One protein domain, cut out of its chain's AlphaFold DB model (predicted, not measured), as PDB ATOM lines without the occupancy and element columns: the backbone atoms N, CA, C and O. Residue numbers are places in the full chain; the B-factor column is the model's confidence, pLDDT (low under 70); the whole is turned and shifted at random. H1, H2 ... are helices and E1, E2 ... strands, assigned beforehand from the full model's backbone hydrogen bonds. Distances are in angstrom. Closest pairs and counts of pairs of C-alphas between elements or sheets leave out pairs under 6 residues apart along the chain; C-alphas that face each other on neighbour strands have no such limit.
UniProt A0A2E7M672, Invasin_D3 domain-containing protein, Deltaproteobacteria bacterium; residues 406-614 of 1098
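AT A GLANCE: This is residues 406 to 614 of the 1098 residues of the protein "Invasin_D3 domain-containing protein" of Deltaproteobacteria bacterium (UniProt A0A2E7M672). Two lobes stand side by side, each a sandwich of two sheets: E1, E2, E5, E4 with E3, E6, E15 in the first, and E7, E9, E12 with the larger, curled sheet E8, E14, E13, E10, E11 in the second. The one named helix, H1, packs on E7 of the second lobe and grazes the first with residues 604 to 606; E15 then brings the printed part back into the first lobe. The printed part has 209 residues, with fifteen named strands and one named helix in the order E1 to E14, H1, E15, and the class is mostly strand. The curled sheet is mixed and the other three are antiparallel. The whole is compact, with a radius of gyration of the C-alphas of 17.0 A and spans of 48 by 43 by 27 A.

HOW THE PARTS SIT: E1, residues 406 to 411, and E2, residues 421 to 429, form an antiparallel hairpin, with N 407 and O 427 2.9 A apart, within hydrogen-bond range. E2 is also the antiparallel neighbour of E5, residues 461 to 467 (N 424 and O 464, 2.8 A), which forms a hairpin with the edge strand E4, residues 455 to 458 (N 463 and O 455, 2.8 A). Face to face with this strongly twisted sheet is the antiparallel sheet of E3, residues 441 to 446, E6, residues 474 to 481, and E15, residues 608 to 613, the facing parts 9.3 A centre to centre. Here N 443 and O 479 are 2.9 A apart, and N 476 and O 611 2.8 A. In the second pair of sheets, E7, residues 491 to 496, E9, residues 506 to 514, and E12, residues 548 to 554, are antiparallel (N 493 and O 512, 3.0 A; N 509 and O 551, 2.8 A). They are face to face, 7.1 A centre to centre, with the sheet of E8, residues 500 to 502, E14, residues 572 to 580, E13, residues 560 to 567, E10, residues 525 to 532, and E11, residues 540 to 542, in that order. Together the four make a stack of sheets, face to face in these two pairs. The five-stranded sheet is strongly twisted and curled like part of a barrel, the way across it turning by 152 degrees. E8 is parallel to E14 (N 501 and O 578, 2.8 A); E13 and E14 form a hairpin (N 564 and O 575, 2.9 A), E10 is antiparallel to E13 (N 529 and O 565, 3.0 A), and E10 and E11 form a hairpin (N 526 and O 541, 2.8 A). The closest C-alphas of E6 and E12, from different pairs of sheets, are those of Gly 481 and Met 548, 7.7 A apart. H1, residues 595 to 606, is on the sheet E7 E9 E12 at a height of 8.9 A, slantwise to the strands at 43 degrees to E7 on the local plane; the closest C-alphas of H1 and E7 are those of Val 493 and Leu 601, 6.4 A apart. In H1, 7 of 8 O i to N i+4 pairs are within hydrogen-bond range.

IN THESE COORDINATES: E1 begins at C-alpha 406 (369.050, 215.753, 259.917). From first to last C-alpha E2 measures 25.9 A, E6 21.8 A, E9 25.5 A, E10 22.4 A, E13 22.8 A and E14 26.0 A. H1, 16.8 A long, begins at C-alpha 595 (352.820, 224.635, 246.575), and E15 ends at C-alpha 613 (364.695, 198.933, 266.926).

THE WHOLE: The two C-alphas farthest apart, those of Asn 418 and Glu 570, are 51.3 A apart. The printed part has no cut. The links E2 to E3 and E14 to H1 are long; the latter is residues 581 to 594. The mean pLDDT of the printed part is 88.0, with residues 438 to 439 and 614 under 70.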
ATOM      1  N   LEU A 406     368.776 216.511 258.695       94.06
ATOM      2  CA  LEU A 406     369.050 215.753 259.917       94.06
ATOM      3  C   LEU A 406     369.403 214.297 259.570       94.06
ATOM      4  O   LEU A 406     368.571 213.552 259.057       94.06
ATOM      5  N   GLU A 407     370.626 213.868 259.880       94.00
ATOM      6  CA  GLU A 407     371.024 212.453 259.848       94.00
ATOM      7  C   GLU A 407     370.920 211.833 261.246       94.00
ATOM      8  O   GLU A 407     371.235 212.485 262.239       94.00
ATOM      9  N   MET A 408     370.550 210.549 261.336       93.88
ATOM     10  CA  MET A 408     370.581 209.786 262.591       93.88
ATOM     11  C   MET A 408     371.215 208.404 262.393       93.88
ATOM     12  O   MET A 408     370.767 207.613 261.553       93.88
ATOM     13  N   LYS A 409     372.244 208.114 263.194       94.00
ATOM     14  CA  LYS A 409     372.916 206.809 263.308       94.00
ATOM     15  C   LYS A 409     372.620 206.163 264.663       94.00
ATOM     16  O   LYS A 409     372.251 206.865 265.607       94.00
ATOM     17  N   ALA A 410     372.779 204.845 264.741       92.56
ATOM     18  CA  ALA A 410     372.522 204.042 265.931       92.56
ATOM     19  C   ALA A 410     373.714 203.122 266.228       92.56
ATOM     20  O   ALA A 410     374.302 202.551 265.318       92.56
ATOM     21  N   GLU A 411     374.076 202.991 267.498       92.00
ATOM     22  CA  GLU A 411     375.210 202.195 267.965       92.00
ATOM     23  C   GLU A 411     374.762 201.358 269.183       92.00
ATOM     24  O   GLU A 411     374.519 201.935 270.249       92.00
ATOM     25  N   PRO A 412     374.625 200.021 269.067       89.50
ATOM     26  CA  PRO A 412     374.649 199.226 267.830       89.50
ATOM     27  C   PRO A 412     373.407 199.467 266.949       89.50
ATOM     28  O   PRO A 412     372.364 199.898 267.434       89.50
ATOM     29  N   GLU A 413     373.492 199.137 265.656       85.31
ATOM     30  CA  GLU A 413     372.340 199.228 264.738       85.31
ATOM     31  C   GLU A 413     371.308 198.101 264.948       85.31
ATOM     32  O   GLU A 413     370.126 198.290 264.662       85.31
ATOM     33  N   VAL A 414     371.729 196.952 265.493       83.69
ATOM     34  CA  VAL A 414     370.885 195.768 265.732       83.69
ATOM     35  C   VAL A 414     370.783 195.468 267.230       83.69
ATOM     36  O   VAL A 414     371.787 195.439 267.942       83.69
ATOM     37  N   VAL A 415     369.562 195.200 267.706       84.62
ATOM     38  CA  VAL A 415     369.278 194.831 269.103       84.62
ATOM     39  C   VAL A 415     369.230 193.310 269.242       84.62
ATOM     40  O   VAL A 415     368.295 192.667 268.769       84.62
ATOM     41  N   THR A 416     370.229 192.740 269.913       85.44
ATOM     42  CA  THR A 416     370.290 191.315 270.296       85.44
ATOM     43  C   THR A 416     369.807 191.131 271.749       85.44
ATOM     44  O   THR A 416     369.614 192.137 272.437       85.44
ATOM     45  N   PRO A 417     369.635 189.896 272.276       83.62
ATOM     46  CA  PRO A 417     369.227 189.673 273.673       83.62
ATOM     47  C   PRO A 417     370.091 190.395 274.720       83.62
ATOM     48  O   PRO A 417     369.592 190.775 275.776       83.62
ATOM     49  N   ASN A 418     371.370 190.625 274.409       85.88
ATOM     50  CA  ASN A 418     372.339 191.261 275.306       85.88
ATOM     51  C   ASN A 418     372.354 192.802 275.196       85.88
ATOM     52  O   ASN A 418     373.054 193.466 275.959       85.88
ATOM     53  N   VAL A 419     371.606 193.388 274.252       87.06
ATOM     54  CA  VAL A 419     371.545 194.839 274.018       87.06
ATOM     55  C   VAL A 419     370.317 195.413 274.725       87.06
ATOM     56  O   VAL A 419     369.193 195.284 274.252       87.06
ATOM     57  N   ASN A 420     370.540 196.077 275.862       88.00
ATOM     58  CA  ASN A 420     369.498 196.761 276.645       88.00
ATOM     59  C   ASN A 420     369.459 198.292 276.432       88.00
ATOM     60  O   ASN A 420     368.565 198.975 276.935       88.00
ATOM     61  N   LYS A 421     370.416 198.835 275.671       89.94
ATOM     62  CA  LYS A 421     370.507 200.245 275.275       89.94
ATOM     63  C   LYS A 421     371.040 200.373 273.852       89.94
ATOM     64  O   LYS A 421     371.926 199.620 273.460       89.94
ATOM     65  N   VAL A 422     370.572 201.388 273.132       92.25
ATOM     66  CA  VAL A 422     371.165 201.861 271.873       92.25
ATOM     67  C   VAL A 422     371.526 203.335 272.031       92.25
ATOM     68  O   VAL A 422     370.707 204.140 272.478       92.25
ATOM     69  N   LYS A 423     372.750 203.705 271.654       93.56
ATOM     70  CA  LYS A 423     373.182 205.100 271.543       93.56
ATOM     71  C   LYS A 423     372.765 205.627 270.173       93.56
ATOM     72  O   LYS A 423     373.195 205.107 269.147       93.56
ATOM     73  N   LEU A 424     371.954 206.678 270.143       94.69
ATOM     74  CA  LEU A 424     371.636 207.411 268.921       94.69
ATOM     75  C   LEU A 424     372.546 208.625 268.800       94.69
ATOM     76  O   LEU A 424     372.764 209.330 269.786       94.69
ATOM     77  N   THR A 425     373.025 208.895 267.589       94.38
ATOM     78  CA  THR A 425     373.780 210.109 267.260       94.38
ATOM     79  C   THR A 425     373.091 210.827 266.103       94.38
ATOM     80  O   THR A 425     372.976 210.282 265.003       94.38
ATOM     81  N   ALA A 426     372.629 212.046 266.363       94.88
ATOM     82  CA  ALA A 426     372.033 212.962 265.404       94.88
ATOM     83  C   ALA A 426     373.081 213.959 264.891       94.88
ATOM     84  O   ALA A 426     373.833 214.529 265.686       94.88
ATOM     85  N   ARG A 427     373.105 214.199 263.576       93.75
ATOM     86  CA  ARG A 427     373.941 215.219 262.924       93.75
ATOM     87  C   ARG A 427     373.048 216.192 262.159       93.75
ATOM     88  O   ARG A 427     372.299 215.780 261.275       93.75
ATOM     89  N   LEU A 428     373.147 217.465 262.511       91.81
ATOM     90  CA  LEU A 428     372.559 218.598 261.812       91.81
ATOM     91  C   LEU A 428     373.524 219.057 260.730       91.81
ATOM     92  O   LEU A 428     374.684 219.339 261.034       91.81
ATOM     93  N   LEU A 429     373.046 219.133 259.493       88.81
ATOM     94  CA  LEU A 429     373.841 219.526 258.338       88.81
ATOM     95  C   LEU A 429     373.190 220.705 257.608       88.81
ATOM     96  O   LEU A 429     371.961 220.769 257.526       88.81
ATOM     97  N   ASP A 430     374.004 221.613 257.082       83.69
ATOM     98  CA  ASP A 430     373.596 222.677 256.150       83.69
ATOM     99  C   ASP A 430     373.331 222.132 254.723       83.69
ATOM    100  O   ASP A 430     373.419 220.921 254.486       83.69
ATOM    101  N   GLU A 431     372.936 222.988 253.765       80.56
ATOM    102  CA  GLU A 431     372.724 222.554 252.364       80.56
ATOM    103  C   GLU A 431     374.058 222.173 251.675       80.56
ATOM    104  O   GLU A 431     374.052 221.409 250.710       80.56
ATOM    105  N   GLN A 432     375.207 222.627 252.193       81.81
ATOM    106  CA  GLN A 432     376.552 222.230 251.753       81.81
ATOM    107  C   GLN A 432     376.979 220.855 252.315       81.81
ATOM    108  O   GLN A 432     377.970 220.277 251.865       81.81
ATOM    109  N   GLY A 433     376.220 220.293 253.263       83.62
ATOM    110  CA  GLY A 433     376.466 218.989 253.880       83.62
ATOM    111  C   GLY A 433     377.485 218.997 255.027       83.62
ATOM    112  O   GLY A 433     377.872 217.918 255.492       83.62
ATOM    113  N   LEU A 434     377.908 220.172 255.496       84.12
ATOM    114  CA  LEU A 434     378.798 220.352 256.643       84.12
ATOM    115  C   LEU A 434     377.986 220.440 257.953       84.12
ATOM    116  O   LEU A 434     376.776 220.662 257.916       84.12
ATOM    117  N   PRO A 435     378.598 220.219 259.137       82.06
ATOM    118  CA  PRO A 435     377.891 220.341 260.412       82.06
ATOM    119  C   PRO A 435     377.399 221.772 260.655       82.06
ATOM    120  O   PRO A 435     378.197 222.708 260.646       82.06
ATOM    121  N   ALA A 436     376.106 221.932 260.940       81.12
ATOM    122  CA  ALA A 436     375.509 223.242 261.186       81.12
ATOM    123  C   ALA A 436     376.131 223.912 262.429       81.12
ATOM    124  O   ALA A 436     376.110 223.350 263.527       81.12
ATOM    125  N   GLN A 437     376.682 225.116 262.249       70.25
ATOM    126  CA  GLN A 437     377.461 225.823 263.278       70.25
ATOM    127  C   GLN A 437     376.596 226.537 264.334       70.25
ATOM    128  O   GLN A 437     377.087 226.857 265.417       70.25
ATOM    129  N   GLY A 438     375.318 226.796 264.039       66.56
ATOM    130  CA  GLY A 438     374.409 227.500 264.942       66.56
ATOM    131  C   GLY A 438     374.004 226.690 266.181       66.56
ATOM    132  O   GLY A 438     374.085 225.460 266.225       66.56
ATOM    133  N   ALA A 439     373.518 227.396 267.207       67.56
ATOM    134  CA  ALA A 439     373.102 226.831 268.497       67.56
ATOM    135  C   ALA A 439     371.723 226.131 268.434       67.56
ATOM    136  O   ALA A 439     370.784 226.478 269.152       67.56
ATOM    137  N   HIS A 440     371.591 225.148 267.546       80.44
ATOM    138  CA  HIS A 440     370.370 224.372 267.332       80.44
ATOM    139  C   HIS A 440     370.286 223.166 268.281       80.44
ATOM    140  O   HIS A 440     371.299 222.616 268.714       80.44
ATOM    141  N   THR A 441     369.066 222.712 268.572       85.06
ATOM    142  CA  THR A 441     368.824 221.501 269.371       85.06
ATOM    143  C   THR A 441     368.269 220.369 268.507       85.06
ATOM    144  O   THR A 441     367.767 220.596 267.407       85.06
ATOM    145  N   VAL A 442     368.326 219.138 269.014       89.69
ATOM    146  CA  VAL A 442     367.586 217.993 268.468       89.69
ATOM    147  C   VAL A 442     366.744 217.411 269.587       89.69
ATOM    148  O   VAL A 442     367.266 217.085 270.654       89.69
ATOM    149  N   GLU A 443     365.448 217.271 269.339       88.50
ATOM    150  CA  GLU A 443     364.553 216.542 270.223       88.50
ATOM    151  C   GLU A 443     364.419 215.098 269.752       88.50
ATOM    152  O   GLU A 443     363.996 214.846 268.626       88.50
ATOM    153  N   PHE A 444     364.753 214.156 270.630       89.06
ATOM    154  CA  PHE A 444     364.497 212.735 270.423       89.06
ATOM    155  C   PHE A 444     363.190 212.351 271.119       89.06
ATOM    156  O   PHE A 444     362.929 212.796 272.236       89.06
ATOM    157  N   ARG A 445     362.366 211.528 270.472       85.69
ATOM    158  CA  ARG A 445     361.000 211.198 270.894       85.69
ATOM    159  C   ARG A 445     360.677 209.727 270.644       85.69
ATOM    160  O   ARG A 445     361.092 209.173 269.628       85.69
ATOM    161  N   THR A 446     359.896 209.120 271.528       83.81
ATOM    162  CA  THR A 446     359.299 207.782 271.366       83.81
ATOM    163  C   THR A 446     357.767 207.885 271.377       83.81
ATOM    164  O   THR A 446     357.213 208.985 271.453       83.81
ATOM    165  N   ALA A 447     357.062 206.750 271.333       73.56
ATOM    166  CA  ALA A 447     355.618 206.706 271.578       73.56
ATOM    167  C   ALA A 447     355.226 207.173 273.001       73.56
ATOM    168  O   ALA A 447     354.111 207.645 273.199       73.56
ATOM    169  N   GLU A 448     356.148 207.090 273.969       73.38
ATOM    170  CA  GLU A 448     355.954 207.520 275.365       73.38
ATOM    171  C   GLU A 448     356.203 209.030 275.568       73.38
ATOM    172  O   GLU A 448     355.876 209.572 276.623       73.38
ATOM    173  N   GLY A 449     356.767 209.727 274.571       70.81
ATOM    174  CA  GLY A 449     357.027 211.171 274.606       70.81
ATOM    175  C   GLY A 449     358.491 211.565 274.344       70.81
ATOM    176  O   GLY A 449     359.265 210.775 273.796       70.81
ATOM    177  N   PRO A 450     358.887 212.809 274.678       79.81
ATOM    178  CA  PRO A 450     360.238 213.315 274.446       79.81
ATOM    179  C   PRO A 450     361.262 212.766 275.453       79.81
ATOM    180  O   PRO A 450     361.051 212.780 276.670       79.81
ATOM    181  N   ILE A 451     362.417 212.336 274.946       84.00
ATOM    182  CA  ILE A 451     363.536 211.822 275.739       84.00
ATOM    183  C   ILE A 451     364.314 213.001 276.333       84.00
ATOM    184  O   ILE A 451     364.839 213.861 275.624       84.00
ATOM    185  N   LYS A 452     364.395 213.047 277.664       79.69
ATOM    186  CA  LYS A 452     365.011 214.158 278.403       79.69
ATOM    187  C   LYS A 452     366.544 214.087 278.342       79.69
ATOM    188  O   LYS A 452     367.120 213.020 278.521       79.69
ATOM    189  N   LYS A 453     367.191 215.254 278.217       77.44
ATOM    190  CA  LYS A 453     368.657 215.468 278.279       77.44
ATOM    191  C   LYS A 453     369.495 214.775 277.173       77.44
ATOM    192  O   LYS A 453     370.397 214.005 277.504       77.44
ATOM    193  N   PRO A 454     369.285 215.074 275.875       86.81
ATOM    194  CA  PRO A 454     370.280 214.744 274.852       86.81
ATOM    195  C   PRO A 454     371.614 215.455 275.143       86.81
ATOM    196  O   PRO A 454     371.639 216.623 275.536       86.81
ATOM    197  N   LYS A 455     372.733 214.754 274.946       88.88
ATOM    198  CA  LYS A 455     374.094 215.263 275.142       88.88
ATOM    199  C   LYS A 455     374.624 215.864 273.841       88.88
ATOM    200  O   LYS A 455     374.794 215.144 272.857       88.88
ATOM    201  N   VAL A 456     374.951 217.156 273.853       87.75
ATOM    202  CA  VAL A 456     375.738 217.786 272.779       87.75
ATOM    203  C   VAL A 456     377.138 217.164 272.761       87.75
ATOM    204  O   VAL A 456     377.780 217.036 273.804       87.75
ATOM    205  N   VAL A 457     377.584 216.736 271.581       88.44
ATOM    206  CA  VAL A 457     378.909 216.137 271.336       88.44
ATOM    207  C   VAL A 457     379.847 217.178 270.722       88.44
ATOM    208  O   VAL A 457     380.998 217.290 271.129       88.44
ATOM    209  N   SER A 458     379.326 217.966 269.783       85.31
ATOM    210  CA  SER A 458     379.959 219.130 269.154       85.31
ATOM    211  C   SER A 458     378.857 220.076 268.651       85.31
ATOM    212  O   SER A 458     377.686 219.676 268.650       85.31
ATOM    213  N   PRO A 459     379.174 221.286 268.150       81.75
ATOM    214  CA  PRO A 459     378.251 222.023 267.288       81.75
ATOM    215  C   PRO A 459     377.686 221.104 266.192       81.75
ATOM    216  O   PRO A 459     378.394 220.231 265.676       81.75
ATOM    217  N   GLY A 460     376.385 221.224 265.934       82.25
ATOM    218  CA  GLY A 460     375.650 220.379 264.992       82.25
ATOM    219  C   GLY A 460     375.489 218.891 265.360       82.25
ATOM    220  O   GLY A 460     374.811 218.185 264.618       82.25
ATOM    221  N   VAL A 461     376.055 218.367 266.459       89.88
ATOM    222  CA  VAL A 461     376.008 216.919 266.770       89.88
ATOM    223  C   VAL A 461     375.530 216.649 268.195       89.88
ATOM    224  O   VAL A 461     376.137 217.085 269.174       89.88
ATOM    225  N   LEU A 462     374.458 215.864 268.319       92.56
ATOM    226  CA  LEU A 462     373.833 215.492 269.590       92.56
ATOM    227  C   LEU A 462     373.681 213.973 269.691       92.56
ATOM    228  O   LEU A 462     373.499 213.290 268.688       92.56
ATOM    229  N   SER A 463     373.717 213.433 270.905       93.12
ATOM    230  CA  SER A 463     373.525 212.002 271.162       93.12
ATOM    231  C   SER A 463     372.622 211.732 272.359       93.12
ATOM    232  O   SER A 463     372.496 212.561 273.260       93.12
ATOM    233  N   VAL A 464     371.983 210.564 272.377       94.25
ATOM    234  CA  VAL A 464     371.141 210.108 273.489       94.25
ATOM    235  C   VAL A 464     371.222 208.589 273.624       94.25
ATOM    236  O   VAL A 464     371.324 207.880 272.626       94.25
ATOM    237  N   GLU A 465     371.178 208.078 274.852       91.88
ATOM    238  CA  GLU A 465     370.976 206.648 275.104       91.88
ATOM    239  C   GLU A 465     369.478 206.355 275.186       91.88
ATOM    240  O   GLU A 465     368.763 206.986 275.967       91.88
ATOM    241  N   VAL A 466     369.006 205.384 274.409       90.62
ATOM    242  CA  VAL A 466     367.621 204.909 274.447       90.62
ATOM    243  C   VAL A 466     367.605 203.492 275.022       90.62
ATOM    244  O   VAL A 466     368.319 202.633 274.495       90.62
ATOM    245  N   PRO A 467     366.828 203.210 276.085       88.25
ATOM    246  CA  PRO A 467     366.630 201.844 276.544       88.25
ATOM    247  C   PRO A 467     365.848 201.059 275.488       88.25
ATOM    248  O   PRO A 467     364.852 201.540 274.948       88.25
ATOM    249  N   VAL A 468     366.288 199.837 275.207       87.38
ATOM    250  CA  VAL A 468     365.629 198.920 274.268       87.38
ATOM    251  C   VAL A 468     365.420 197.568 274.936       87.38
ATOM    252  O   VAL A 468     366.116 197.210 275.888       87.38
ATOM    253  N   LYS A 469     364.451 196.804 274.439       84.81
ATOM    254  CA  LYS A 469     364.213 195.418 274.847       84.81
ATOM    255  C   LYS A 469     364.216 194.549 273.599       84.81
ATOM    256  O   LYS A 469     363.572 194.890 272.608       84.81
ATOM    257  N   TRP A 470     364.928 193.427 273.651       79.56
ATOM    258  CA  TRP A 470     364.888 192.436 272.580       79.56
ATOM    259  C   TRP A 470     363.439 191.975 272.326       79.56
ATOM    260  O   TRP A 470     362.621 191.931 273.243       79.56
ATOM    261  N   ASN A 471     363.115 191.710 271.059       77.50
ATOM    262  CA  ASN A 471     361.772 191.412 270.535       77.50
ATOM    263  C   ASN A 471     360.663 192.469 270.747       77.50
ATOM    264  O   ASN A 471     359.548 192.252 270.280       77.50
ATOM    265  N   ILE A 472     360.942 193.643 271.329       79.62
ATOM    266  CA  ILE A 472     359.979 194.757 271.397       79.62
ATOM    267  C   ILE A 472     360.336 195.820 270.352       79.62
ATOM    268  O   ILE A 472     361.479 196.264 270.279       79.62
ATOM    269  N   LYS A 473     359.355 196.238 269.540       79.38
ATOM    270  CA  LYS A 473     359.533 197.293 268.528       79.38
ATOM    271  C   LYS A 473     359.555 198.677 269.185       79.38
ATOM    272  O   LYS A 473     358.521 199.179 269.617       79.38
ATOM    273  N   THR A 474     360.717 199.326 269.211       82.75
ATOM    274  CA  THR A 474     360.905 200.690 269.732       82.75
ATOM    275  C   THR A 474     361.199 201.655 268.580       82.75
ATOM    276  O   THR A 474     362.310 201.666 268.050       82.75
ATOM    277  N   ARG A 475     360.221 202.480 268.175       86.06
ATOM    278  CA  ARG A 475     360.417 203.550 267.172       86.06
ATOM    279  C   ARG A 475     360.834 204.848 267.865       86.06
ATOM    280  O   ARG A 475     360.131 205.333 268.751       86.06
ATOM    281  N   VAL A 476     361.970 205.403 267.444       88.56
ATOM    282  CA  VAL A 476     362.522 206.673 267.927       88.56
ATOM    283  C   VAL A 476     362.615 207.650 266.761       88.56
ATOM    284  O   VAL A 476     363.099 207.302 265.681       88.56
ATOM    285  N   GLN A 477     362.169 208.880 266.984       90.19
ATOM    286  CA  GLN A 477     362.209 209.969 266.017       90.19
ATOM    287  C   GLN A 477     363.016 211.133 266.586       90.19
ATOM    288  O   GLN A 477     362.829 211.517 267.736       90.19
ATOM    289  N   ALA A 478     363.910 211.682 265.776       92.19
ATOM    290  CA  ALA A 478     364.628 212.916 266.038       92.19
ATOM    291  C   ALA A 478     364.045 214.030 265.157       92.19
ATOM    292  O   ALA A 478     363.803 213.808 263.966       92.19
ATOM    293  N   ILE A 479     363.827 215.211 265.733       91.25
ATOM    294  CA  ILE A 479     363.370 216.427 265.041       91.25
ATOM    295  C   ILE A 479     364.305 217.575 265.428       91.25
ATOM    296  O   ILE A 479     364.722 217.676 266.587       91.25
ATOM    297  N   VAL A 480     364.648 218.446 264.477       90.75
ATOM    298  CA  VAL A 480     365.423 219.658 264.776       90.75
ATOM    299  C   VAL A 480     364.579 220.639 265.594       90.75
ATOM    300  O   VAL A 480     363.557 221.132 265.132       90.75
ATOM    301  N   GLY A 481     365.046 220.975 266.792       85.88
ATOM    302  CA  GLY A 481     364.510 222.069 267.591       85.88
ATOM    303  C   GLY A 481     365.287 223.356 267.325       85.88
ATOM    304  O   GLY A 481     366.290 223.627 267.995       85.88
ATOM    305  N   MET A 482     364.826 224.148 266.359       83.81
ATOM    306  CA  MET A 482     365.292 225.526 266.154       83.81
ATOM    307  C   MET A 482     364.588 226.461 267.147       83.81
ATOM    308  O   MET A 482     363.466 226.185 267.556       83.81
ATOM    309  N   ARG A 483     365.235 227.552 267.576       83.12
ATOM    310  CA  ARG A 483     364.610 228.521 268.493       83.12
ATOM    311  C   ARG A 483     363.456 229.229 267.781       83.12
ATOM    312  O   ARG A 483     363.657 229.759 266.694       83.12
ATOM    313  N   GLY A 484     362.284 229.254 268.409       81.50
ATOM    314  CA  GLY A 484     361.123 229.956 267.880       81.50
ATOM    315  C   GLY A 484     361.284 231.473 267.978       81.50
ATOM    316  O   GLY A 484     361.749 231.989 269.002       81.50
ATOM    317  N   ASN A 485     360.892 232.172 266.918       82.94
ATOM    318  CA  ASN A 485     360.743 233.623 266.900       82.94
ATOM    319  C   ASN A 485     359.365 234.035 267.473       82.94
ATOM    320  O   ASN A 485     358.656 233.216 268.066       82.94
ATOM    321  N   ARG A 486     359.009 235.321 267.355       83.12
ATOM    322  CA  ARG A 486     357.711 235.880 267.795       83.12
ATOM    323  C   ARG A 486     356.894 236.454 266.628       83.12
ATOM    324  O   ARG A 486     356.149 237.412 266.811       83.12
ATOM    325  N   GLN A 487     357.089 235.914 265.428       83.25
ATOM    326  CA  GLN A 487     356.427 236.390 264.214       83.25
ATOM    327  C   GLN A 487     354.998 235.844 264.098       83.25
ATOM    328  O   GLN A 487     354.635 234.884 264.775       83.25
ATOM    329  N   ARG A 488     354.177 236.435 263.224       83.44
ATOM    330  CA  ARG A 488     352.836 235.905 262.924       83.44
ATOM    331  C   ARG A 488     352.907 234.521 262.260       83.44
ATOM    332  O   ARG A 488     353.817 234.229 261.476       83.44
ATOM    333  N   VAL A 489     351.933 233.667 262.573       90.06
ATOM    334  CA  VAL A 489     351.909 232.253 262.163       90.06
ATOM    335  C   VAL A 489     351.279 232.123 260.782       90.06
ATOM    336  O   VAL A 489     350.072 231.971 260.639       90.06
ATOM    337  N   ALA A 490     352.107 232.142 259.740       87.38
ATOM    338  CA  ALA A 490     351.628 231.970 258.370       87.38
ATOM    339  C   ALA A 490     351.297 230.505 258.032       87.38
ATOM    340  O   ALA A 490     350.488 230.236 257.135       87.38
ATOM    341  N   HIS A 491     351.953 229.549 258.696       91.25
ATOM    342  CA  HIS A 491     351.933 228.139 258.323       91.25
ATOM    343  C   HIS A 491     351.918 227.216 259.551       91.25
ATOM    344  O   HIS A 491     352.609 227.448 260.537       91.25
ATOM    345  N   LEU A 492     351.171 226.114 259.458       95.06
ATOM    346  CA  LEU A 492     351.281 224.974 260.370       95.06
ATOM    347  C   LEU A 492     351.783 223.755 259.588       95.06
ATOM    348  O   LEU A 492     351.449 223.594 258.412       95.06
ATOM    349  N   VAL A 493     352.542 222.874 260.239       94.44
ATOM    350  CA  VAL A 493     352.896 221.542 259.716       94.44
ATOM    351  C   VAL A 493     352.777 220.518 260.837       94.44
ATOM    352  O   VAL A 493     353.346 220.707 261.904       94.44
ATOM    353  N   ALA A 494     352.081 219.407 260.601       93.56
ATOM    354  CA  ALA A 494     351.993 218.306 261.559       93.56
ATOM    355  C   ALA A 494     352.648 217.025 261.017       93.56
ATOM    356  O   ALA A 494     352.440 216.627 259.868       93.56
ATOM    357  N   LEU A 495     353.459 216.399 261.872       92.06
ATOM    358  CA  LEU A 495     354.356 215.281 261.597       92.06
ATOM    359  C   LEU A 495     354.064 214.140 262.591       92.06
ATOM    360  O   LEU A 495     354.521 214.201 263.738       92.06
ATOM    361  N   PRO A 496     353.322 213.090 262.198       91.56
ATOM    362  CA  PRO A 496     353.103 211.935 263.061       91.56
ATOM    363  C   PRO A 496     354.392 211.112 263.234       91.56
ATOM    364  O   PRO A 496     355.267 211.093 262.361       91.56
ATOM    365  N   LEU A 497     354.533 210.413 264.365       88.31
ATOM    366  CA  LEU A 497     355.659 209.495 264.613       88.31
ATOM    367  C   LEU A 497     355.696 208.334 263.595       88.31
ATOM    368  O   LEU A 497     356.769 207.855 263.211       88.31
ATOM    369  N   SER A 498     354.517 207.916 263.148       88.38
ATOM    370  CA  SER A 498     354.258 206.917 262.114       88.38
ATOM    371  C   SER A 498     353.048 207.379 261.309       88.38
ATOM    372  O   SER A 498     352.054 207.789 261.898       88.38
ATOM    373  N   ASP A 499     353.124 207.312 259.981       91.44
ATOM    374  CA  ASP A 499     352.053 207.750 259.072       91.44
ATOM    375  C   ASP A 499     350.857 206.748 259.061       91.44
ATOM    376  O   ASP A 499     349.787 207.042 258.525       91.44
ATOM    377  N   GLN A 500     351.012 205.598 259.737       90.94
ATOM    378  CA  GLN A 500     349.957 204.647 260.116       90.94
ATOM    379  C   GLN A 500     349.912 204.415 261.641       90.94
ATOM    380  O   GLN A 500     350.930 204.552 262.328       90.94
ATOM    381  N   VAL A 501     348.766 203.968 262.155       89.81
ATOM    382  CA  VAL A 501     348.547 203.518 263.540       89.81
ATOM    383  C   VAL A 501     347.631 202.288 263.549       89.81
ATOM    384  O   VAL A 501     346.736 202.170 262.715       89.81
ATOM    385  N   ILE A 502     347.852 201.360 264.481       87.38
ATOM    386  CA  ILE A 502     346.992 200.179 264.644       87.38
ATOM    387  C   ILE A 502     345.722 200.590 265.410       87.38
ATOM    388  O   ILE A 502     345.806 201.389 266.346       87.38
ATOM    389  N   THR A 503     344.555 200.061 265.043       83.44
ATOM    390  CA  THR A 503     343.276 200.309 265.743       83.44
ATOM    391  C   THR A 503     343.399 200.093 267.256       83.44
ATOM    392  O   THR A 503     344.012 199.126 267.706       83.44
ATOM    393  N   GLY A 504     342.844 201.010 268.052       79.25
ATOM    394  CA  GLY A 504     342.971 201.034 269.516       79.25
ATOM    395  C   GLY A 504     344.333 201.486 270.078       79.25
ATOM    396  O   GLY A 504     344.424 201.767 271.274       79.25
ATOM    397  N   GLN A 505     345.391 201.607 269.264       86.00
ATOM    398  CA  GLN A 505     346.688 202.136 269.710       86.00
ATOM    399  C   GLN A 505     346.754 203.669 269.624       86.00
ATOM    400  O   GLN A 505     345.852 204.336 269.117       86.00
ATOM    401  N   LYS A 506     347.842 204.255 270.140       87.81
ATOM    402  CA  LYS A 506     348.064 205.707 270.158       87.81
ATOM    403  C   LYS A 506     349.347 206.079 269.424       87.81
ATOM    404  O   LYS A 506     350.341 205.362 269.514       87.81
ATOM    405  N   VAL A 507     349.343 207.221 268.740       89.25
ATOM    406  CA  VAL A 507     350.522 207.775 268.061       89.25
ATOM    407  C   VAL A 507     350.661 209.270 268.379       89.25
ATOM    408  O   VAL A 507     349.689 210.019 268.257       89.25
ATOM    409  N   PRO A 508     351.846 209.744 268.807       89.94
ATOM    410  CA  PRO A 508     352.076 211.168 268.976       89.94
ATOM    411  C   PRO A 508     352.271 211.846 267.613       89.94
ATOM    412  O   PRO A 508     352.992 211.350 266.740       89.94
ATOM    413  N   ILE A 509     351.653 213.013 267.465       92.00
ATOM    414  CA  ILE A 509     351.801 213.919 266.330       92.00
ATOM    415  C   ILE A 509     352.515 215.172 266.830       92.00
ATOM    416  O   ILE A 509     352.040 215.846 267.745       92.00
ATOM    417  N   THR A 510     353.670 215.476 266.240       91.81
ATOM    418  CA  THR A 510     354.390 216.725 266.514       91.81
ATOM    419  C   THR A 510     353.844 217.792 265.576       91.81
ATOM    420  O   THR A 510     353.885 217.604 264.361       91.81
ATOM    421  N   VAL A 511     353.320 218.890 266.114       94.69
ATOM    422  CA  VAL A 511     352.866 220.043 265.324       94.69
ATOM    423  C   VAL A 511     353.885 221.172 265.426       94.69
ATOM    424  O   VAL A 511     354.460 221.401 266.486       94.69
ATOM    425  N   LEU A 512     354.119 221.848 264.310       95.06
ATOM    426  CA  LEU A 512     355.022 222.974 264.149       95.06
ATOM    427  C   LEU A 512     354.204 224.217 263.799       95.06
ATOM    428  O   LEU A 512     353.489 224.208 262.792       95.06
ATOM    429  N   SER A 513     354.327 225.273 264.599       95.69
ATOM    430  CA  SER A 513     353.853 226.619 264.260       95.69
ATOM    431  C   SER A 513     354.970 227.398 263.580       95.69
ATOM    432  O   SER A 513     356.049 227.529 264.153       95.69
ATOM    433  N   LEU A 514     354.734 227.887 262.360       92.88
ATOM    434  CA  LEU A 514     355.772 228.407 261.469       92.88
ATOM    435  C   LEU A 514     355.414 229.779 260.871       92.88
ATOM    436  O   LEU A 514     354.251 230.076 260.578       92.88
ATOM    437  N   ASP A 515     356.439 230.592 260.634       87.00
ATOM    438  CA  ASP A 515     356.334 231.881 259.954       87.00
ATOM    439  C   ASP A 515     356.228 231.736 258.419       87.00
ATOM    440  O   ASP A 515     356.218 230.639 257.850       87.00
ATOM    441  N   ARG A 516     356.155 232.875 257.719       83.44
ATOM    442  CA  ARG A 516     356.055 232.964 256.246       83.44
ATOM    443  C   ARG A 516     357.283 232.457 255.470       83.44
ATOM    444  O   ARG A 516     357.200 232.315 254.249       83.44
ATOM    445  N   TYR A 517     358.408 232.224 256.142       82.94
ATOM    446  CA  TYR A 517     359.643 231.680 255.567       82.94
ATOM    447  C   TYR A 517     359.797 230.181 255.882       82.94
ATOM    448  O   TYR A 517     360.415 229.452 255.105       82.94
ATOM    449  N   GLY A 518     359.158 229.705 256.955       86.69
ATOM    450  CA  GLY A 518     359.177 228.319 257.422       86.69
ATOM    451  C   GLY A 518     359.938 228.111 258.736       86.69
ATOM    452  O   GLY A 518     360.099 226.957 259.142       86.69
ATOM    453  N   ASN A 519     360.384 229.188 259.397       86.12
ATOM    454  CA  ASN A 519     361.022 229.136 260.718       86.12
ATOM    455  C   ASN A 519     359.959 228.965 261.813       86.12
ATOM    456  O   ASN A 519     358.824 229.403 261.616       86.12
ATOM    457  N   PRO A 520     360.283 228.380 262.979       90.19
ATOM    458  CA  PRO A 520     359.305 228.228 264.047       90.19
ATOM    459  C   PRO A 520     358.923 229.552 264.722       90.19
ATOM    460  O   PRO A 520     359.770 230.407 264.973       90.19
ATOM    461  N   VAL A 521     357.655 229.649 265.113       91.56
ATOM    462  CA  VAL A 521     357.078 230.672 265.998       91.56
ATOM    463  C   VAL A 521     356.809 230.021 267.354       91.56
ATOM    464  O   VAL A 521     356.200 228.953 267.397       91.56
ATOM    465  N   ALA A 522     357.253 230.630 268.453       91.81
ATOM    466  CA  ALA A 522     357.079 230.091 269.807       91.81
ATOM    467  C   ALA A 522     355.732 230.467 270.455       91.81
ATOM    468  O   ALA A 522     355.219 231.554 270.204       91.81
ATOM    469  N   ARG A 523     355.242 229.632 271.389       94.12
ATOM    470  CA  ARG A 523     354.061 229.899 272.246       94.12
ATOM    471  C   ARG A 523     352.764 230.157 271.485       94.12
ATOM    472  O   ARG A 523     352.026 231.095 271.773       94.12
ATOM    473  N   VAL A 524     352.494 229.314 270.496       95.88
ATOM    474  CA  VAL A 524     351.289 229.410 269.668       95.88
ATOM    475  C   VAL A 524     350.225 228.453 270.210       95.88
ATOM    476  O   VAL A 524     350.483 227.247 270.233       95.88
ATOM    477  N   PRO A 525     349.037 228.934 270.620       95.81
ATOM    478  CA  PRO A 525     347.912 228.064 270.942       95.81
ATOM    479  C   PRO A 525     347.320 227.485 269.651       95.81
ATOM    480  O   PRO A 525     346.966 228.219 268.731       95.81
ATOM    481  N   ILE A 526     347.211 226.160 269.576       97.12
ATOM    482  CA  ILE A 526     346.667 225.428 268.428       97.12
ATOM    483  C   ILE A 526     345.470 224.597 268.895       97.12
ATOM    484  O   ILE A 526     345.598 223.750 269.779       97.12
ATOM    485  N   ASN A 527     344.317 224.804 268.263       96.75
ATOM    486  CA  ASN A 527     343.109 224.002 268.449       96.75
ATOM    487  C   ASN A 527     343.140 222.786 267.516       96.75
ATOM    488  O   ASN A 527     343.563 222.895 266.364       96.75
ATOM    489  N   VAL A 528     342.714 221.614 267.994       97.00
ATOM    490  CA  VAL A 528     342.941 220.342 267.290       97.00
ATOM    491  C   VAL A 528     341.718 219.430 267.360       97.00
ATOM    492  O   VAL A 528     341.171 219.178 268.430       97.00
ATOM    493  N   ARG A 529     341.283 218.901 266.209       95.69
ATOM    494  CA  ARG A 529     340.153 217.957 266.119       95.69
ATOM    495  C   ARG A 529     340.330 216.933 265.003       95.69
ATOM    496  O   ARG A 529     340.996 217.201 264.005       95.69
ATOM    497  N   VAL A 530     339.697 215.771 265.146       93.88
ATOM    498  CA  VAL A 530     339.502 214.835 264.028       93.88
ATOM    499  C   VAL A 530     338.393 215.400 263.128       93.88
ATOM    500  O   VAL A 530     337.368 215.845 263.637       93.88
ATOM    501  N   LEU A 531     338.610 215.435 261.810       89.88
ATOM    502  CA  LEU A 531     337.599 215.848 260.823       89.88
ATOM    503  C   LEU A 531     336.802 214.664 260.275       89.88
ATOM    504  O   LEU A 531     335.594 214.765 260.092       89.88
ATOM    505  N   ALA A 532     337.499 213.574 259.963       85.62
ATOM    506  CA  ALA A 532     336.940 212.364 259.378       85.62
ATOM    507  C   ALA A 532     337.798 211.146 259.752       85.62
ATOM    508  O   ALA A 532     338.986 211.290 260.062       85.62
ATOM    509  N   GLY A 533     337.184 209.963 259.686       84.00
ATOM    510  CA  GLY A 533     337.724 208.714 260.222       84.00
ATOM    511  C   GLY A 533     337.482 208.568 261.729       84.00
ATOM    512  O   GLY A 533     337.082 209.513 262.405       84.00
ATOM    513  N   GLY A 534     337.704 207.362 262.259       80.31
ATOM    514  CA  GLY A 534     337.598 207.100 263.699       80.31
ATOM    515  C   GLY A 534     338.723 207.736 264.530       80.31
ATOM    516  O   GLY A 534     339.678 208.296 263.987       80.31
ATOM    517  N   GLY A 535     338.633 207.579 265.853       88.75
ATOM    518  CA  GLY A 535     339.665 207.983 266.815       88.75
ATOM    519  C   GLY A 535     339.417 209.330 267.501       88.75
ATOM    520  O   GLY A 535     338.379 209.962 267.320       88.75
ATOM    521  N   SER A 536     340.367 209.754 268.334       91.94
ATOM    522  CA  SER A 536     340.284 210.977 269.144       91.94
ATOM    523  C   SER A 536     341.652 211.635 269.361       91.94
ATOM    524  O   SER A 536     342.700 211.027 269.136       91.94
ATOM    525  N   VAL A 537     341.649 212.903 269.786       93.44
ATOM    526  CA  VAL A 537     342.847 213.735 269.998       93.44
ATOM    527  C   VAL A 537     342.726 214.582 271.263       93.44
ATOM    528  O   VAL A 537     341.624 214.844 271.742       93.44
ATOM    529  N   THR A 538     343.858 215.064 271.776       84.88
ATOM    530  CA  THR A 538     343.894 216.221 272.685       84.88
ATOM    531  C   THR A 538     343.313 217.445 271.967       84.88
ATOM    532  O   THR A 538     343.767 217.756 270.869       84.88
ATOM    533  N   GLY A 539     342.324 218.126 272.558       85.19
ATOM    534  CA  GLY A 539     341.558 219.188 271.881       85.19
ATOM    535  C   GLY A 539     342.321 220.489 271.595       85.19
ATOM    536  O   GLY A 539     341.934 221.249 270.710       85.19
ATOM    537  N   SER A 540     343.415 220.750 272.310       91.62
ATOM    538  CA  SER A 540     344.305 221.888 272.068       91.62
ATOM    539  C   SER A 540     345.729 221.605 272.560       91.62
ATOM    540  O   SER A 540     345.969 220.654 273.310       91.62
ATOM    541  N   VAL A 541     346.687 222.414 272.103       94.00
ATOM    542  CA  VAL A 541     348.099 222.367 272.509       94.00
ATOM    543  C   VAL A 541     348.754 223.741 272.316       94.00
ATOM    544  O   VAL A 541     348.543 224.376 271.289       94.00
ATOM    545  N   GLU A 542     349.573 224.202 273.265       94.50
ATOM    546  CA  GLU A 542     350.480 225.344 273.051       94.50
ATOM    547  C   GLU A 542     351.833 224.835 272.523       94.50
ATOM    548  O   GLU A 542     352.350 223.818 273.002       94.50
ATOM    549  N   THR A 543     352.421 225.513 271.536       93.88
ATOM    550  CA  THR A 543     353.776 225.194 271.066       93.88
ATOM    551  C   THR A 543     354.855 225.789 271.967       93.88
ATOM    552  O   THR A 543     354.701 226.855 272.553       93.88
ATOM    553  N   ASP A 544     355.985 225.102 272.104       90.75
ATOM    554  CA  ASP A 544     357.038 225.510 273.033       90.75
ATOM    555  C   ASP A 544     357.923 226.670 272.508       90.75
ATOM    556  O   ASP A 544     357.659 227.293 271.479       90.75
ATOM    557  N   LEU A 545     359.044 226.945 273.192       89.00
ATOM    558  CA  LEU A 545     360.053 227.931 272.763       89.00
ATOM    559  C   LEU A 545     360.801 227.568 271.459       89.00
ATOM    560  O   LEU A 545     361.699 228.306 271.044       89.00
ATOM    561  N   ARG A 546     360.468 226.445 270.818       88.00
ATOM    562  CA  ARG A 546     360.983 225.976 269.522       88.00
ATOM    563  C   ARG A 546     359.857 225.815 268.490       88.00
ATOM    564  O   ARG A 546     360.071 225.215 267.441       88.00
ATOM    565  N   GLY A 547     358.662 226.330 268.792       91.12
ATOM    566  CA  GLY A 547     357.473 226.219 267.948       91.12
ATOM    567  C   GLY A 547     356.946 224.795 267.787       91.12
ATOM    568  O   GLY A 547     356.192 224.539 266.851       91.12
ATOM    569  N   MET A 548     357.311 223.869 268.684       92.12
ATOM    570  CA  MET A 548     356.849 222.480 268.655       92.12
ATOM    571  C   MET A 548     355.773 222.221 269.714       92.12
ATOM    572  O   MET A 548     356.000 222.392 270.911       92.12
ATOM    573  N   GLY A 549     354.607 221.757 269.272       90.50
ATOM    574  CA  GLY A 549     353.542 221.194 270.102       90.50
ATOM    575  C   GLY A 549     353.460 219.671 269.953       90.50
ATOM    576  O   GLY A 549     353.937 219.093 268.975       90.50
ATOM    577  N   THR A 550     352.834 218.995 270.916       89.69
ATOM    578  CA  THR A 550     352.539 217.552 270.855       89.69
ATOM    579  C   THR A 550     351.053 217.288 271.038       89.69
ATOM    580  O   THR A 550     350.492 217.657 272.063       89.69
ATOM    581  N   VAL A 551     350.454 216.550 270.107       91.69
ATOM    582  CA  VAL A 551     349.109 215.978 270.252       91.69
ATOM    583  C   VAL A 551     349.231 214.464 270.319       91.69
ATOM    584  O   VAL A 551     350.004 213.875 269.563       91.69
ATOM    585  N   LEU A 552     348.464 213.817 271.194       90.31
ATOM    586  CA  LEU A 552     348.338 212.362 271.191       90.31
ATOM    587  C   LEU A 552     347.056 211.973 270.452       90.31
ATOM    588  O   LEU A 552     345.959 212.238 270.939       90.31
ATOM    589  N   TYR A 553     347.196 211.344 269.286       93.25
ATOM    590  CA  TYR A 553     346.073 210.724 268.590       93.25
ATOM    591  C   TYR A 553     345.863 209.303 269.126       93.25
ATOM    592  O   TYR A 553     346.827 208.548 269.277       93.25
ATOM    593  N   SER A 554     344.613 208.938 269.401       92.19
ATOM    594  CA  SER A 554     344.195 207.581 269.769       92.19
ATOM    595  C   SER A 554     343.316 207.013 268.658       92.19
ATOM    596  O   SER A 554     342.305 207.622 268.314       92.19
ATOM    597  N   ALA A 555     343.693 205.868 268.095       89.25
ATOM    598  CA  ALA A 555     342.945 205.217 267.028       89.25
ATOM    599  C   ALA A 555     341.620 204.640 267.540       89.25
ATOM    600  O   ALA A 555     341.536 204.122 268.656       89.25
ATOM    601  N   GLY A 556     340.591 204.707 266.700       83.50
ATOM    602  CA  GLY A 556     339.322 204.026 266.919       83.50
ATOM    603  C   GLY A 556     339.417 202.522 266.649       83.50
ATOM    604  O   GLY A 556     340.495 201.962 266.451       83.50
ATOM    605  N   GLN A 557     338.254 201.872 266.627       79.62
ATOM    606  CA  GLN A 557     338.117 200.436 266.344       79.62
ATOM    607  C   GLN A 557     337.980 200.111 264.844       79.62
ATOM    608  O   GLN A 557     338.003 198.943 264.473       79.62
ATOM    609  N   LEU A 558     337.838 201.124 263.982       77.75
ATOM    610  CA  LEU A 558     337.665 200.961 262.536       77.75
ATOM    611  C   LEU A 558     338.946 201.348 261.791       77.75
ATOM    612  O   LEU A 558     339.531 202.400 262.061       77.75
ATOM    613  N   SER A 559     339.352 200.526 260.823       84.25
ATOM    614  CA  SER A 559     340.380 200.883 259.845       84.25
ATOM    615  C   SER A 559     339.877 201.928 258.847       84.25
ATOM    616  O   SER A 559     338.683 202.008 258.559       84.25
ATOM    617  N   GLY A 560     340.795 202.724 258.299       88.06
ATOM    618  CA  GLY A 560     340.488 203.780 257.337       88.06
ATOM    619  C   GLY A 560     341.333 205.038 257.530       88.06
ATOM    620  O   GLY A 560     342.129 205.158 258.465       88.06
ATOM    621  N   LEU A 561     341.143 206.017 256.646       91.06
ATOM    622  CA  LEU A 561     341.831 207.302 256.730       91.06
ATOM    623  C   LEU A 561     341.255 208.153 257.870       91.06
ATOM    624  O   LEU A 561     340.113 208.605 257.800       91.06
ATOM    625  N   ALA A 562     342.067 208.424 258.889       91.88
ATOM    626  CA  ALA A 562     341.837 209.520 259.818       91.88
ATOM    627  C   ALA A 562     342.427 210.823 259.260       91.88
ATOM    628  O   ALA A 562     343.488 210.834 258.628       91.88
ATOM    629  N   THR A 563     341.765 211.942 259.538       92.62
ATOM    630  CA  THR A 563     342.280 213.284 259.244       92.62
ATOM    631  C   THR A 563     342.214 214.157 260.491       92.62
ATOM    632  O   THR A 563     341.140 214.399 261.038       92.62
ATOM    633  N   VAL A 564     343.371 214.628 260.956       95.00
ATOM    634  CA  VAL A 564     343.489 215.498 262.135       95.00
ATOM    635  C   VAL A 564     343.757 216.922 261.670       95.00
ATOM    636  O   VAL A 564     344.774 217.183 261.026       95.00
ATOM    637  N   ARG A 565     342.852 217.846 261.992       95.56
ATOM    638  CA  ARG A 565     342.984 219.273 261.698       95.56
ATOM    639  C   ARG A 565     343.556 220.021 262.892       95.56
ATOM    640  O   ARG A 565     343.139 219.801 264.024       95.56
ATOM    641  N   PHE A 566     344.468 220.928 262.580       96.44
ATOM    642  CA  PHE A 566     345.128 221.869 263.470       96.44
ATOM    643  C   PHE A 566     344.744 223.275 262.997       96.44
ATOM    644  O   PHE A 566     344.920 223.578 261.815       96.44
ATOM    645  N   ASP A 567     344.212 224.105 263.889       95.44
ATOM    646  CA  ASP A 567     343.780 225.481 263.627       95.44
ATOM    647  C   ASP A 567     344.461 226.456 264.600       95.44
ATOM    648  O   ASP A 567     344.517 226.217 265.805       95.44
ATOM    649  N   THR A 568     344.912 227.584 264.064       94.38
ATOM    650  CA  THR A 568     345.173 228.845 264.778       94.38
ATOM    651  C   THR A 568     344.245 229.917 264.194       94.38
ATOM    652  O   THR A 568     343.501 229.636 263.253       94.38
ATOM    653  N   GLU A 569     344.305 231.146 264.702       83.62
ATOM    654  CA  GLU A 569     343.575 232.291 264.135       83.62
ATOM    655  C   GLU A 569     343.972 232.584 262.673       83.62
ATOM    656  O   GLU A 569     343.118 232.900 261.848       83.62
ATOM    657  N   GLU A 570     345.258 232.435 262.328       82.06
ATOM    658  CA  GLU A 570     345.804 232.831 261.018       82.06
ATOM    659  C   GLU A 570     346.042 231.658 260.049       82.06
ATOM    660  O   GLU A 570     345.945 231.813 258.826       82.06
ATOM    661  N   ALA A 571     346.355 230.469 260.572       89.56
ATOM    662  CA  ALA A 571     346.790 229.316 259.788       89.56
ATOM    663  C   ALA A 571     346.120 228.006 260.221       89.56
ATOM    664  O   ALA A 571     345.819 227.787 261.394       89.56
ATOM    665  N   ASN A 572     345.954 227.089 259.267       92.38
ATOM    666  CA  ASN A 572     345.469 225.735 259.521       92.38
ATOM    667  C   ASN A 572     346.236 224.686 258.703       92.38
ATOM    668  O   ASN A 572     346.858 224.996 257.685       92.38
ATOM    669  N   TYR A 573     346.200 223.439 259.169       93.88
ATOM    670  CA  TYR A 573     346.794 222.275 258.510       93.88
ATOM    671  C   TYR A 573     345.958 221.030 258.810       93.88
ATOM    672  O   TYR A 573     345.361 220.918 259.878       93.88
ATOM    673  N   THR A 574     345.922 220.069 257.887       93.00
ATOM    674  CA  THR A 574     345.277 218.765 258.109       93.00
ATOM    675  C   THR A 574     346.281 217.648 257.852       93.00
ATOM    676  O   THR A 574     346.814 217.535 256.750       93.00
ATOM    677  N   ALA A 575     346.542 216.829 258.870       93.06
ATOM    678  CA  ALA A 575     347.393 215.650 258.784       93.06
ATOM    679  C   ALA A 575     346.555 214.408 258.433       93.06
ATOM    680  O   ALA A 575     345.613 214.105 259.172       93.06
ATOM    681  N   PRO A 576     346.885 213.668 257.361       94.06
ATOM    682  CA  PRO A 576     346.369 212.323 257.159       94.06
ATOM    683  C   PRO A 576     347.085 211.330 258.089       94.06
ATOM    684  O   PRO A 576     348.283 211.458 258.349       94.06
ATOM    685  N   LEU A 577     346.351 210.328 258.568       93.56
ATOM    686  CA  LEU A 577     346.872 209.209 259.352       93.56
ATOM    687  C   LEU A 577     346.072 207.950 258.997       93.56
ATOM    688  O   LEU A 577     344.844 207.972 259.034       93.56
ATOM    689  N   TRP A 578     346.735 206.852 258.642       93.81
ATOM    690  CA  TRP A 578     346.031 205.611 258.309       93.81
ATOM    691  C   TRP A 578     345.784 204.749 259.556       93.81
ATOM    692  O   TRP A 578     346.733 204.388 260.248       93.81
ATOM    693  N   GLN A 579     344.526 204.397 259.836       91.12
ATOM    694  CA  GLN A 579     344.173 203.388 260.838       91.12
ATOM    695  C   GLN A 579     344.146 202.010 260.173       91.12
ATOM    696  O   GLN A 579     343.384 201.797 259.229       91.12
ATOM    697  N   ALA A 580     344.946 201.074 260.674       85.88
ATOM    698  CA  ALA A 580     345.027 199.706 260.167       85.88
ATOM    699  C   ALA A 580     344.649 198.683 261.249       85.88
ATOM    700  O   ALA A 580     344.934 198.899 262.425       85.88
ATOM    701  N   LEU A 581     344.043 197.562 260.853       82.44
ATOM    702  CA  LEU A 581     343.833 196.417 261.752       82.44
ATOM    703  C   LEU A 581     345.155 195.667 261.997       82.44
ATOM    704  O   LEU A 581     345.496 195.363 263.137       82.44
ATOM    705  N   ASP A 582     345.928 195.451 260.929       80.25
ATOM    706  CA  ASP A 582     347.250 194.818 260.943       80.25
ATOM    707  C   ASP A 582     348.323 195.786 260.386       80.25
ATOM    708  O   ASP A 582     347.998 196.643 259.557       80.25
ATOM    709  N   PRO A 583     349.606 195.692 260.796       80.94
ATOM    710  CA  PRO A 583     350.651 196.614 260.340       80.94
ATOM    711  C   PRO A 583     350.970 196.445 258.848       80.94
ATOM    712  O   PRO A 583     351.316 195.349 258.407       80.94
ATOM    713  N   ILE A 584     350.952 197.537 258.083       86.06
ATOM    714  CA  ILE A 584     351.323 197.524 256.659       86.06
ATOM    715  C   ILE A 584     352.821 197.798 256.531       86.06
ATOM    716  O   ILE A 584     353.326 198.790 257.064       86.06
ATOM    717  N   GLU A 585     353.557 196.947 255.821       81.31
ATOM    718  CA  GLU A 585     354.998 197.144 255.671       81.31
ATOM    719  C   GLU A 585     355.316 198.414 254.860       81.31
ATOM    720  O   GLU A 585     354.712 198.677 253.822       81.31
ATOM    721  N   ASN A 586     356.270 199.213 255.350       80.56
ATOM    722  CA  ASN A 586     356.824 200.399 254.681       80.56
ATOM    723  C   ASN A 586     355.808 201.479 254.231       80.56
ATOM    724  O   ASN A 586     356.138 202.320 253.396       80.56
ATOM    725  N   PHE A 587     354.598 201.511 254.804       88.25
ATOM    726  CA  PHE A 587     353.614 202.565 254.532       88.25
ATOM    727  C   PHE A 587     354.041 203.910 255.149       88.25
ATOM    728  O   PHE A 587     354.028 204.072 256.372       88.25
ATOM    729  N   GLU A 588     354.360 204.886 254.294       90.00
ATOM    730  CA  GLU A 588     354.473 206.310 254.631       90.00
ATOM    731  C   GLU A 588     353.747 207.166 253.577       90.00
ATOM    732  O   GLU A 588     353.693 206.806 252.399       90.00
ATOM    733  N   PHE A 589     353.182 208.311 253.979       92.00
ATOM    734  CA  PHE A 589     352.490 209.200 253.046       92.00
ATOM    735  C   PHE A 589     353.491 210.043 252.229       92.00
ATOM    736  O   PHE A 589     354.413 210.648 252.806       92.00
ATOM    737  N   PRO A 590     353.278 210.181 250.904       91.00
ATOM    738  CA  PRO A 590     353.950 211.179 250.077       91.00
ATOM    739  C   PRO A 590     353.824 212.608 250.629       91.00
ATOM    740  O   PRO A 590     353.032 212.908 251.523       91.00
ATOM    741  N   ILE A 591     354.613 213.528 250.071       88.94
ATOM    742  CA  ILE A 591     354.474 214.958 250.368       88.94
ATOM    743  C   ILE A 591     353.234 215.479 249.628       88.94
ATOM    744  O   ILE A 591     353.288 215.708 248.422       88.94
ATOM    745  N   ALA A 592     352.140 215.654 250.368       85.50
ATOM    746  CA  ALA A 592     350.895 216.268 249.911       85.50
ATOM    747  C   ALA A 592     350.750 217.713 250.437       85.50
ATOM    748  O   ALA A 592     351.521 218.160 251.292       85.50
ATOM    749  N   GLY A 593     349.750 218.440 249.931       86.19
ATOM    750  CA  GLY A 593     349.505 219.853 250.242       86.19
ATOM    751  C   GLY A 593     350.018 220.821 249.170       86.19
ATOM    752  O   GLY A 593     350.840 220.472 248.323       86.19
ATOM    753  N   GLY A 594     349.510 222.055 249.209       85.31
ATOM    754  CA  GLY A 594     349.685 223.044 248.139       85.31
ATOM    755  C   GLY A 594     351.110 223.581 248.022       85.31
ATOM    756  O   GLY A 594     351.933 223.348 248.903       85.31
ATOM    757  N   GLN A 595     351.426 224.331 246.958       87.38
ATOM    758  CA  GLN A 595     352.820 224.635 246.575       87.38
ATOM    759  C   GLN A 595     353.701 225.193 247.716       87.38
ATOM    760  O   GLN A 595     354.867 224.808 247.814       87.38
ATOM    761  N   SER A 596     353.175 226.041 248.617       84.88
ATOM    762  CA  SER A 596     353.936 226.468 249.810       84.88
ATOM    763  C   SER A 596     353.944 225.408 250.922       84.88
ATOM    764  O   SER A 596     355.009 225.049 251.418       84.88
ATOM    765  N   GLN A 597     352.779 224.858 251.278       88.00
ATOM    766  CA  GLN A 597     352.614 223.871 252.353       88.00
ATOM    767  C   GLN A 597     353.436 222.596 252.102       88.00
ATOM    768  O   GLN A 597     354.176 222.166 252.982       88.00
ATOM    769  N   GLY A 598     353.379 222.034 250.891       90.12
ATOM    770  CA  GLY A 598     354.163 220.869 250.480       90.12
ATOM    771  C   GLY A 598     355.672 221.146 250.445       90.12
ATOM    772  O   GLY A 598     356.463 220.288 250.834       90.12
ATOM    773  N   ARG A 599     356.099 222.361 250.069       90.12
ATOM    774  CA  ARG A 599     357.511 222.791 250.140       90.12
ATOM    775  C   ARG A 599     358.013 222.841 251.586       90.12
ATOM    776  O   ARG A 599     359.102 222.342 251.867       90.12
ATOM    777  N   ILE A 600     357.217 223.391 252.501       91.06
ATOM    778  CA  ILE A 600     357.567 223.504 253.925       91.06
ATOM    779  C   ILE A 600     357.519 222.127 254.604       91.06
ATOM    780  O   ILE A 600     358.454 221.769 255.317       91.06
ATOM    781  N   LEU A 601     356.518 221.294 254.297       92.25
ATOM    782  CA  LEU A 601     356.460 219.890 254.717       92.25
ATOM    783  C   LEU A 601     357.666 219.089 254.197       92.25
ATOM    784  O   LEU A 601     358.219 218.281 254.938       92.25
ATOM    785  N   LYS A 602     358.121 219.324 252.959       91.94
ATOM    786  CA  LYS A 602     359.333 218.699 252.399       91.94
ATOM    787  C   LYS A 602     360.594 219.108 253.163       91.94
ATOM    788  O   LYS A 602     361.409 218.241 253.469       91.94
ATOM    789  N   HIS A 603     360.744 220.393 253.487       91.06
ATOM    790  CA  HIS A 603     361.851 220.891 254.309       91.06
ATOM    791  C   HIS A 603     361.816 220.266 255.713       91.06
ATOM    792  O   HIS A 603     362.769 219.605 256.114       91.06
ATOM    793  N   TRP A 604     360.687 220.327 256.420       92.25
ATOM    794  CA  TRP A 604     360.581 219.746 257.763       92.25
ATOM    795  C   TRP A 604     360.609 218.201 257.790       92.25
ATOM    796  O   TRP A 604     361.068 217.632 258.779       92.25
ATOM    797  N   LYS A 605     360.256 217.498 256.697       91.56
ATOM    798  CA  LYS A 605     360.573 216.063 256.523       91.56
ATOM    799  C   LYS A 605     362.090 215.812 256.319       91.56
ATOM    800  O   LYS A 605     362.534 214.748 256.737       91.56
ATOM    801  N   LYS A 606     362.905 216.747 255.779       92.75
ATOM    802  CA  LYS A 606     364.398 216.662 255.821       92.75
ATOM    803  C   LYS A 606     364.950 216.878 257.244       92.75
ATOM    804  O   LYS A 606     365.986 216.310 257.591       92.75
ATOM    805  N   LEU A 607     364.280 217.703 258.056       92.81
ATOM    806  CA  LEU A 607     364.638 218.017 259.452       92.81
ATOM    807  C   LEU A 607     364.112 216.984 260.469       92.81
ATOM    808  O   LEU A 607     364.021 217.252 261.669       92.81
ATOM    809  N   ARG A 608     363.780 215.784 259.984       92.25
ATOM    810  CA  ARG A 608     363.222 214.670 260.747       92.25
ATOM    811  C   ARG A 608     363.944 213.384 260.365       92.25
ATOM    812  O   ARG A 608     364.016 213.040 259.191       92.25
ATOM    813  N   ALA A 609     364.400 212.625 261.353       91.50
ATOM    814  CA  ALA A 609     364.946 211.285 261.153       91.50
ATOM    815  C   ALA A 609     364.230 210.286 262.065       91.50
ATOM    816  O   ALA A 609     363.886 210.613 263.196       91.50
ATOM    817  N   ALA A 610     364.015 209.056 261.599       88.00
ATOM    818  CA  ALA A 610     363.412 207.993 262.400       88.00
ATOM    819  C   ALA A 610     364.197 206.681 262.280       88.00
ATOM    820  O   ALA A 610     364.816 206.389 261.251       88.00
ATOM    821  N   ARG A 611     364.173 205.893 263.355       88.25
ATOM    822  CA  ARG A 611     364.708 204.529 263.429       88.25
ATOM    823  C   ARG A 611     363.746 203.660 264.236       88.25
ATOM    824  O   ARG A 611     363.134 204.143 265.186       88.25
ATOM    825  N   THR A 612     363.634 202.391 263.867       84.88
ATOM    826  CA  THR A 612     362.875 201.384 264.617       84.88
ATOM    827  C   THR A 612     363.843 200.295 265.048       84.88
ATOM    828  O   THR A 612     364.599 199.796 264.219       84.88
ATOM    829  N   PHE A 613     363.823 199.941 266.328       82.75
ATOM    830  CA  PHE A 613     364.695 198.933 266.926       82.75
ATOM    831  C   PHE A 613     363.883 197.718 267.366       82.75
ATOM    832  O   PHE A 613     362.762 197.880 267.843       82.75
ATOM    833  N   GLY A 614     364.462 196.523 267.227       65.12
ATOM    834  CA  GLY A 614     363.813 195.255 267.570       65.12
ATOM    835  C   GLY A 614     362.718 194.815 266.586       65.12
ATOM    836  O   GLY A 614     362.243 195.580 265.748       65.12
TER     837      GLY A 614